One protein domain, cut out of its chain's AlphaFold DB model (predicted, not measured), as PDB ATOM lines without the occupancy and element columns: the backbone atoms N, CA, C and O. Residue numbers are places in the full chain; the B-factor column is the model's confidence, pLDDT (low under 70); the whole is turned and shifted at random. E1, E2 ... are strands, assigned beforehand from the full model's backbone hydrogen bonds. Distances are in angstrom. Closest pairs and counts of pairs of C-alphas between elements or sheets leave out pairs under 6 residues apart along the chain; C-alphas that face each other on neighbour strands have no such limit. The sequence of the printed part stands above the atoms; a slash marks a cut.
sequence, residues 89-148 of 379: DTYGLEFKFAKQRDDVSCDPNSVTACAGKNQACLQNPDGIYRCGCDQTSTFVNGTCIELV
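What this domain is: This is residues 89 to 148 of the 379 residues of an uncharacterized protein of Diploscapter pachys (UniProt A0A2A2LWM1). What is the shape? With little regular structure, residues 89 to 118 lead into two small hairpins, E1-E2 and E3-E4, meeting near Cys 133; residues 89 to 94 stick out. What makes it up? The printed part has 60 residues, 18 in four named strands, E1 to E4: all strand, two antiparallel pairs. It is only just loose, close to compact (radius of gyration of the C-alphas 13.0 A), spanning 42 by 26 by 16 A.

Where its parts are: Where is the first hairpin? E1, residues 119 to 123, begins at C-alpha 119 (166.173, 246.575, 190.417) and measures 12.7 A; E2, residues 129 to 133, 12.6 A. And the second? E3, residues 137 to 140, measures 9.4 A; E4, residues 143 to 146, 9.7 A, ending at C-alpha 146 (160.438, 254.047, 194.141).

How they stand to each other: What pairs? Within hydrogen-bond range are N 120 and O 132 in hairpin E1-E2, 2.8 A, and N 138 and O 145 in hairpin E3-E4, 2.8 A. What joins them? The closest C-alphas of E2 and E4, Cys 133 and Cys 144, are 5.4 A apart.

The domain as a whole: How long? The farthest C-alphas, Tyr 91 and Asn 109, are 42.5 A apart. Any weakness? The printed part has no cut; pLDDT is under 70 at residues 89 to 104.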
ATOM      1  N   ASP A  89     165.150 258.107 212.863       47.44
ATOM      2  CA  ASP A  89     164.253 259.170 212.390       47.44
ATOM      3  C   ASP A  89     163.993 260.209 213.497       47.44
ATOM      4  O   ASP A  89     164.358 260.019 214.658       47.44
ATOM      5  N   THR A  90     163.343 261.325 213.166       45.66
ATOM      6  CA  THR A  90     163.038 262.416 214.112       45.66
ATOM      7  C   THR A  90     162.262 261.950 215.366       45.66
ATOM      8  O   THR A  90     162.202 262.683 216.354       45.66
ATOM      9  N   TYR A  91     161.721 260.724 215.370       53.62
ATOM     10  CA  TYR A  91     160.898 260.140 216.429       53.62
ATOM     11  C   TYR A  91     161.538 258.952 217.165       53.62
ATOM     12  O   TYR A  91     160.896 258.366 218.041       53.62
ATOM     13  N   GLY A  92     162.803 258.616 216.900       43.66
ATOM     14  CA  GLY A  92     163.514 257.611 217.693       43.66
ATOM     15  C   GLY A  92     163.382 256.168 217.201       43.66
ATOM     16  O   GLY A  92     163.724 255.256 217.959       43.66
ATOM     17  N   LEU A  93     162.893 255.918 215.983       47.81
ATOM     18  CA  LEU A  93     162.773 254.553 215.459       47.81
ATOM     19  C   LEU A  93     164.103 254.077 214.856       47.81
ATOM     20  O   LEU A  93     164.634 254.663 213.913       47.81
ATOM     21  N   GLU A  94     164.656 252.990 215.408       46.22
ATOM     22  CA  GLU A  94     165.839 252.326 214.853       46.22
ATOM     23  C   GLU A  94     165.484 251.569 213.568       46.22
ATOM     24  O   GLU A  94     164.875 250.495 213.605       46.22
ATOM     25  N   PHE A  95     165.948 252.069 212.423       47.44
ATOM     26  CA  PHE A  95     165.939 251.308 211.179       47.44
ATOM     27  C   PHE A  95     167.235 250.509 211.052       47.44
ATOM     28  O   PHE A  95     168.325 251.051 210.856       47.44
ATOM     29  N   LYS A  96     167.123 249.183 211.157       42.25
ATOM     30  CA  LYS A  96     168.221 248.282 210.803       42.25
ATOM     31  C   LYS A  96     168.259 248.157 209.285       42.25
ATOM     32  O   LYS A  96     167.362 247.551 208.702       42.25
ATOM     33  N   PHE A  97     169.303 248.689 208.650       42.06
ATOM     34  CA  PHE A  97     169.602 248.375 207.254       42.06
ATOM     35  C   PHE A  97     169.799 246.859 207.133       42.06
ATOM     36  O   PHE A  97     170.802 246.306 207.589       42.06
ATOM     37  N   ALA A  98     168.807 246.166 206.573       43.78
ATOM     38  CA  ALA A  98     168.924 244.750 206.283       43.78
ATOM     39  C   ALA A  98     169.994 244.569 205.200       43.78
ATOM     40  O   ALA A  98     169.930 245.186 204.138       43.78
ATOM     41  N   LYS A  99     170.987 243.730 205.503       49.03
ATOM     42  CA  LYS A  99     172.058 243.323 204.593       49.03
ATOM     43  C   LYS A  99     171.465 242.927 203.232       49.03
ATOM     44  O   LYS A  99     170.507 242.154 203.183       49.03
ATOM     45  N   GLN A 100     172.027 243.488 202.157       55.22
ATOM     46  CA  GLN A 100     171.723 243.168 200.756       55.22
ATOM     47  C   GLN A 100     171.558 241.650 200.571       55.22
ATOM     48  O   GLN A 100     172.307 240.871 201.161       55.22
ATOM     49  N   ARG A 101     170.586 241.217 199.754       54.75
ATOM     50  CA  ARG A 101     170.478 239.808 199.343       54.75
ATOM     51  C   ARG A 101     171.756 239.409 198.593       54.75
ATOM     52  O   ARG A 101     171.905 239.695 197.409       54.75
ATOM     53  N   ASP A 102     172.658 238.736 199.291       57.28
ATOM     54  CA  ASP A 102     173.810 238.042 198.728       57.28
ATOM     55  C   ASP A 102     173.325 236.722 198.092       57.28
ATOM     56  O   ASP A 102     173.267 235.746 198.829       57.28
ATOM     57  N   ASP A 103     172.945 236.660 196.797       55.88
ATOM     58  CA  ASP A 103     173.127 235.387 196.042       55.88
ATOM     59  C   ASP A 103     172.973 235.359 194.501       55.88
ATOM     60  O   ASP A 103     172.900 234.275 193.925       55.88
ATOM     61  N   VAL A 104     172.945 236.480 193.765       64.00
ATOM     62  CA  VAL A 104     172.971 236.401 192.284       64.00
ATOM     63  C   VAL A 104     173.923 237.440 191.702       64.00
ATOM     64  O   VAL A 104     173.656 238.641 191.745       64.00
ATOM     65  N   SER A 105     175.046 236.957 191.161       76.56
ATOM     66  CA  SER A 105     175.871 237.728 190.227       76.56
ATOM     67  C   SER A 105     175.027 238.021 188.991       76.56
ATOM     68  O   SER A 105     174.504 237.091 188.379       76.56
ATOM     69  N   CYS A 106     174.876 239.290 188.634       83.12
ATOM     70  CA  CYS A 106     174.063 239.711 187.492       83.12
ATOM     71  C   CYS A 106     174.950 240.132 186.309       83.12
ATOM     72  O   CYS A 106     176.105 240.508 186.500       83.12
ATOM     73  N   ASP A 107     174.421 240.043 185.085       84.12
ATOM     74  CA  ASP A 107     175.097 240.511 183.866       84.12
ATOM     75  C   ASP A 107     174.676 241.961 183.557       84.12
ATOM     76  O   ASP A 107     173.489 242.190 183.311       84.12
ATOM     77  N   PRO A 108     175.602 242.941 183.533       82.31
ATOM     78  CA  PRO A 108     175.274 244.343 183.264       82.31
ATOM     79  C   PRO A 108     174.712 244.600 181.856       82.31
ATOM     80  O   PRO A 108     174.093 245.638 181.637       82.31
ATOM     81  N   ASN A 109     174.895 243.678 180.905       82.12
ATOM     82  CA  ASN A 109     174.398 243.829 179.532       82.12
ATOM     83  C   ASN A 109     173.019 243.192 179.307       82.12
ATOM     84  O   ASN A 109     172.459 243.298 178.213       82.12
ATOM     85  N   SER A 110     172.461 242.519 180.315       81.19
ATOM     86  CA  SER A 110     171.164 241.855 180.216       81.19
ATOM     87  C   SER A 110     170.046 242.728 180.784       81.19
ATOM     88  O   SER A 110     170.065 243.139 181.940       81.19
ATOM     89  N   VAL A 111     169.009 242.960 179.977       71.50
ATOM     90  CA  VAL A 111     167.827 243.750 180.370       71.50
ATOM     91  C   VAL A 111     166.966 243.012 181.412       71.50
ATOM     92  O   VAL A 111     166.190 243.631 182.130       71.50
ATOM     93  N   THR A 112     167.121 241.690 181.539       75.81
ATOM     94  CA  THR A 112     166.415 240.847 182.523       75.81
ATOM     95  C   THR A 112     167.353 240.311 183.609       75.81
ATOM     96  O   THR A 112     167.076 239.272 184.205       75.81
ATOM     97  N   ALA A 113     168.491 240.975 183.845       79.81
ATOM     98  CA  ALA A 113     169.517 240.518 184.784       79.81
ATOM     99  C   ALA A 113     169.029 240.423 186.241       79.81
ATOM    100  O   ALA A 113     169.546 239.616 187.011       79.81
ATOM    101  N   CYS A 114     168.031 241.229 186.610       82.38
ATOM    102  CA  CYS A 114     167.431 241.260 187.938       82.38
ATOM    103  C   CYS A 114     165.915 241.068 187.833       82.38
ATOM    104  O   CYS A 114     165.256 241.700 187.013       82.38
ATOM    105  N   ALA A 115     165.362 240.171 188.655       80.38
ATOM    106  CA  ALA A 115     163.949 239.786 188.583       80.38
ATOM    107  C   ALA A 115     163.014 240.682 189.417       80.38
ATOM    108  O   ALA A 115     161.796 240.621 189.247       80.38
ATOM    109  N   GLY A 116     163.545 241.472 190.356       78.69
ATOM    110  CA  GLY A 116     162.731 242.350 191.193       78.69
ATOM    111  C   GLY A 116     162.370 243.661 190.497       78.69
ATOM    112  O   GLY A 116     163.146 244.204 189.715       78.69
ATOM    113  N   LYS A 117     161.184 244.190 190.814       82.06
ATOM    114  CA  LYS A 117     160.743 245.513 190.355       82.06
ATOM    115  C   LYS A 117     161.688 246.596 190.894       82.06
ATOM    116  O   LYS A 117     162.076 246.525 192.059       82.06
ATOM    117  N   ASN A 118     162.025 247.572 190.050       85.00
ATOM    118  CA  ASN A 118     162.947 248.676 190.346       85.00
ATOM    119  C   ASN A 118     164.353 248.200 190.767       85.00
ATOM    120  O   ASN A 118     164.995 248.787 191.635       85.00
ATOM    121  N   GLN A 119     164.818 247.077 190.203       87.81
ATOM    122  CA  GLN A 119     166.173 246.575 190.417       87.81
ATOM    123  C   GLN A 119     167.054 246.799 189.193       87.81
ATOM    124  O   GLN A 119     166.628 246.585 188.060       87.81
ATOM    125  N   ALA A 120     168.312 247.146 189.441       88.06
ATOM    126  CA  ALA A 120     169.355 247.271 188.437       88.06
ATOM    127  C   ALA A 120     170.576 246.423 188.816       88.06
ATOM    128  O   ALA A 120     170.836 246.149 189.991       88.06
ATOM    129  N   CYS A 121     171.338 246.007 187.805       88.88
ATOM    130  CA  CYS A 121     172.603 245.315 188.004       88.88
ATOM    131  C   CYS A 121     173.703 246.347 188.292       88.88
ATOM    132  O   CYS A 121     174.110 247.088 187.398       88.88
ATOM    133  N   LEU A 122     174.150 246.430 189.546       88.31
ATOM    134  CA  LEU A 122     175.088 247.449 190.021       88.31
ATOM    135  C   LEU A 122     176.449 246.832 190.349       88.31
ATOM    136  O   LEU A 122     176.528 245.713 190.855       88.31
ATOM    137  N   GLN A 123     177.525 247.569 190.074       88.88
ATOM    138  CA  GLN A 123     178.883 247.143 190.402       88.88
ATOM    139  C   GLN A 123     179.217 247.490 191.859       88.88
ATOM    140  O   GLN A 123     179.184 248.657 192.246       88.88
ATOM    141  N   ASN A 124     179.571 246.484 192.660       81.69
ATOM    142  CA  ASN A 124     180.063 246.693 194.020       81.69
ATOM    143  C   ASN A 124     181.536 247.151 194.022       81.69
ATOM    144  O   ASN A 124     182.252 246.909 193.048       81.69
ATOM    145  N   PRO A 125     182.036 247.723 195.138       84.94
ATOM    146  CA  PRO A 125     183.448 248.099 195.289       84.94
ATOM    147  C   PRO A 125     184.440 246.953 195.028       84.94
ATOM    148  O   PRO A 125     185.544 247.191 194.552       84.94
ATOM    149  N   ASP A 126     184.020 245.707 195.269       85.31
ATOM    150  CA  ASP A 126     184.809 244.492 195.014       85.31
ATOM    151  C   ASP A 126     184.871 244.100 193.520       85.31
ATOM    152  O   ASP A 126     185.382 243.038 193.169       85.31
ATOM    153  N   GLY A 127     184.292 244.909 192.624       81.81
ATOM    154  CA  GLY A 127     184.224 244.662 191.180       81.81
ATOM    155  C   GLY A 127     183.145 243.661 190.747       81.81
ATOM    156  O   GLY A 127     182.950 243.462 189.548       81.81
ATOM    157  N   ILE A 128     182.428 243.056 191.697       85.12
ATOM    158  CA  ILE A 128     181.363 242.072 191.454       85.12
ATOM    159  C   ILE A 128     180.035 242.789 191.192       85.12
ATOM    160  O   ILE A 128     179.632 243.657 191.966       85.12
ATOM    161  N   TYR A 129     179.325 242.385 190.139       85.75
ATOM    162  CA  TYR A 129     177.996 242.899 189.817       85.75
ATOM    163  C   TYR A 129     176.907 242.163 190.600       85.75
ATOM    164  O   TYR A 129     176.844 240.933 190.575       85.75
ATOM    165  N   ARG A 130     176.036 242.905 191.289       87.00
ATOM    166  CA  ARG A 130     174.909 242.359 192.059       87.00
ATOM    167  C   ARG A 130     173.635 243.152 191.802       87.00
ATOM    168  O   ARG A 130     173.679 244.347 191.521       87.00
ATOM    169  N   CYS A 131     172.490 242.488 191.931       86.12
ATOM    170  CA  CYS A 131     171.201 243.166 191.857       86.12
ATOM    171  C   CYS A 131     170.990 244.066 193.081       86.12
ATOM    172  O   CYS A 131     170.995 243.594 194.220       86.12
ATOM    173  N   GLY A 132     170.774 245.354 192.832       86.56
ATOM    174  CA  GLY A 132     170.398 246.363 193.820       86.56
ATOM    175  C   GLY A 132     169.203 247.175 193.333       86.56
ATOM    176  O   GLY A 132     168.683 246.912 192.253       86.56
ATOM    177  N   CYS A 133     168.748 248.141 194.128       88.06
ATOM    178  CA  CYS A 133     167.712 249.073 193.682       88.06
ATOM    179  C   CYS A 133     168.274 250.033 192.630       88.06
ATOM    180  O   CYS A 133     169.450 250.389 192.694       88.06
ATOM    181  N   ASP A 134     167.465 250.393 191.638       86.31
ATOM    182  CA  ASP A 134     167.857 251.373 190.623       86.31
ATOM    183  C   ASP A 134     168.071 252.781 191.220       86.31
ATOM    184  O   ASP A 134     167.821 253.027 192.396       86.31
ATOM    185  N   GLN A 135     168.547 253.732 190.409       82.25
ATOM    186  CA  GLN A 135     168.821 255.106 190.868       82.25
ATOM    187  C   GLN A 135     167.568 255.860 191.345       82.25
ATOM    188  O   GLN A 135     167.683 256.879 192.022       82.25
ATOM    189  N   THR A 136     166.384 255.372 190.984       84.62
ATOM    190  CA  THR A 136     165.082 255.948 191.323       84.62
ATOM    191  C   THR A 136     164.401 255.201 192.463       84.62
ATOM    192  O   THR A 136     163.228 255.438 192.720       84.62
ATOM    193  N   SER A 137     165.085 254.284 193.151       85.31
ATOM    194  CA  SER A 137     164.488 253.472 194.208       85.31
ATOM    195  C   SER A 137     165.454 253.169 195.349       85.31
ATOM    196  O   SER A 137     166.672 253.248 195.225       85.31
ATOM    197  N   THR A 138     164.902 252.820 196.507       85.75
ATOM    198  CA  THR A 138     165.664 252.490 197.715       85.75
ATOM    199  C   THR A 138     165.210 251.167 198.319       85.75
ATOM    200  O   THR A 138     164.066 250.741 198.149       85.75
ATOM    201  N   PHE A 139     166.120 250.477 199.006       83.94
ATOM    202  CA  PHE A 139     165.859 249.154 199.565       83.94
ATOM    203  C   PHE A 139     165.246 249.258 200.959       83.94
ATOM    204  O   PHE A 139     165.918 249.644 201.915       83.94
ATOM    205  N   VAL A 140     163.980 248.862 201.093       81.56
ATOM    206  CA  VAL A 140     163.225 248.937 202.351       81.56
ATOM    207  C   VAL A 140     162.498 247.620 202.575       81.56
ATOM    208  O   VAL A 140     161.780 247.134 201.703       81.56
ATOM    209  N   ASN A 141     162.695 247.010 203.747       80.38
ATOM    210  CA  ASN A 141     162.031 245.762 204.148       80.38
ATOM    211  C   ASN A 141     162.071 244.645 203.081       80.38
ATOM    212  O   ASN A 141     161.105 243.903 202.906       80.38
ATOM    213  N   GLY A 142     163.184 244.509 202.351       78.00
ATOM    214  CA  GLY A 142     163.356 243.444 201.356       78.00
ATOM    215  C   GLY A 142     162.886 243.776 199.936       78.00
ATOM    216  O   GLY A 142     163.005 242.915 199.064       78.00
ATOM    217  N   THR A 143     162.375 244.986 199.691       81.81
ATOM    218  CA  THR A 143     161.820 245.411 198.394       81.81
ATOM    219  C   THR A 143     162.408 246.759 197.974       81.81
ATOM    220  O   THR A 143     162.664 247.611 198.821       81.81
ATOM    221  N   CYS A 144     162.626 246.960 196.673       86.12
ATOM    222  CA  CYS A 144     162.987 248.269 196.134       86.12
ATOM    223  C   CYS A 144     161.723 249.116 195.979       86.12
ATOM    224  O   CYS A 144     160.827 248.759 195.210       86.12
ATOM    225  N   ILE A 145     161.636 250.204 196.739       84.38
ATOM    226  CA  ILE A 145     160.544 251.175 196.660       84.38
ATOM    227  C   ILE A 145     161.001 252.378 195.845       84.38
ATOM    228  O   ILE A 145     162.130 252.830 195.999       84.38
ATOM    229  N   GLU A 146     160.151 252.858 194.947       85.44
ATOM    230  CA  GLU A 146     160.438 254.047 194.141       85.44
ATOM    231  C   GLU A 146     160.536 255.288 195.038       85.44
ATOM    232  O   GLU A 146     159.715 255.477 195.935       85.44
ATOM    233  N   LEU A 147     161.551 256.111 194.796       86.69
ATOM    234  CA  LEU A 147     161.728 257.419 195.403       86.69
ATOM    235  C   LEU A 147     160.860 258.403 194.624       86.69
ATOM    236  O   LEU A 147     161.207 258.827 193.521       86.69
ATOM    237  N   VAL A 148     159.714 258.743 195.197       90.00
ATOM    238  CA  VAL A 148     158.802 259.742 194.646       90.00
ATOM    239  C   VAL A 148     158.942 260.987 195.496       90.00
ATOM    240  O   VAL A 148     158.744 260.908 196.695       90.00
TER     241      VAL A 148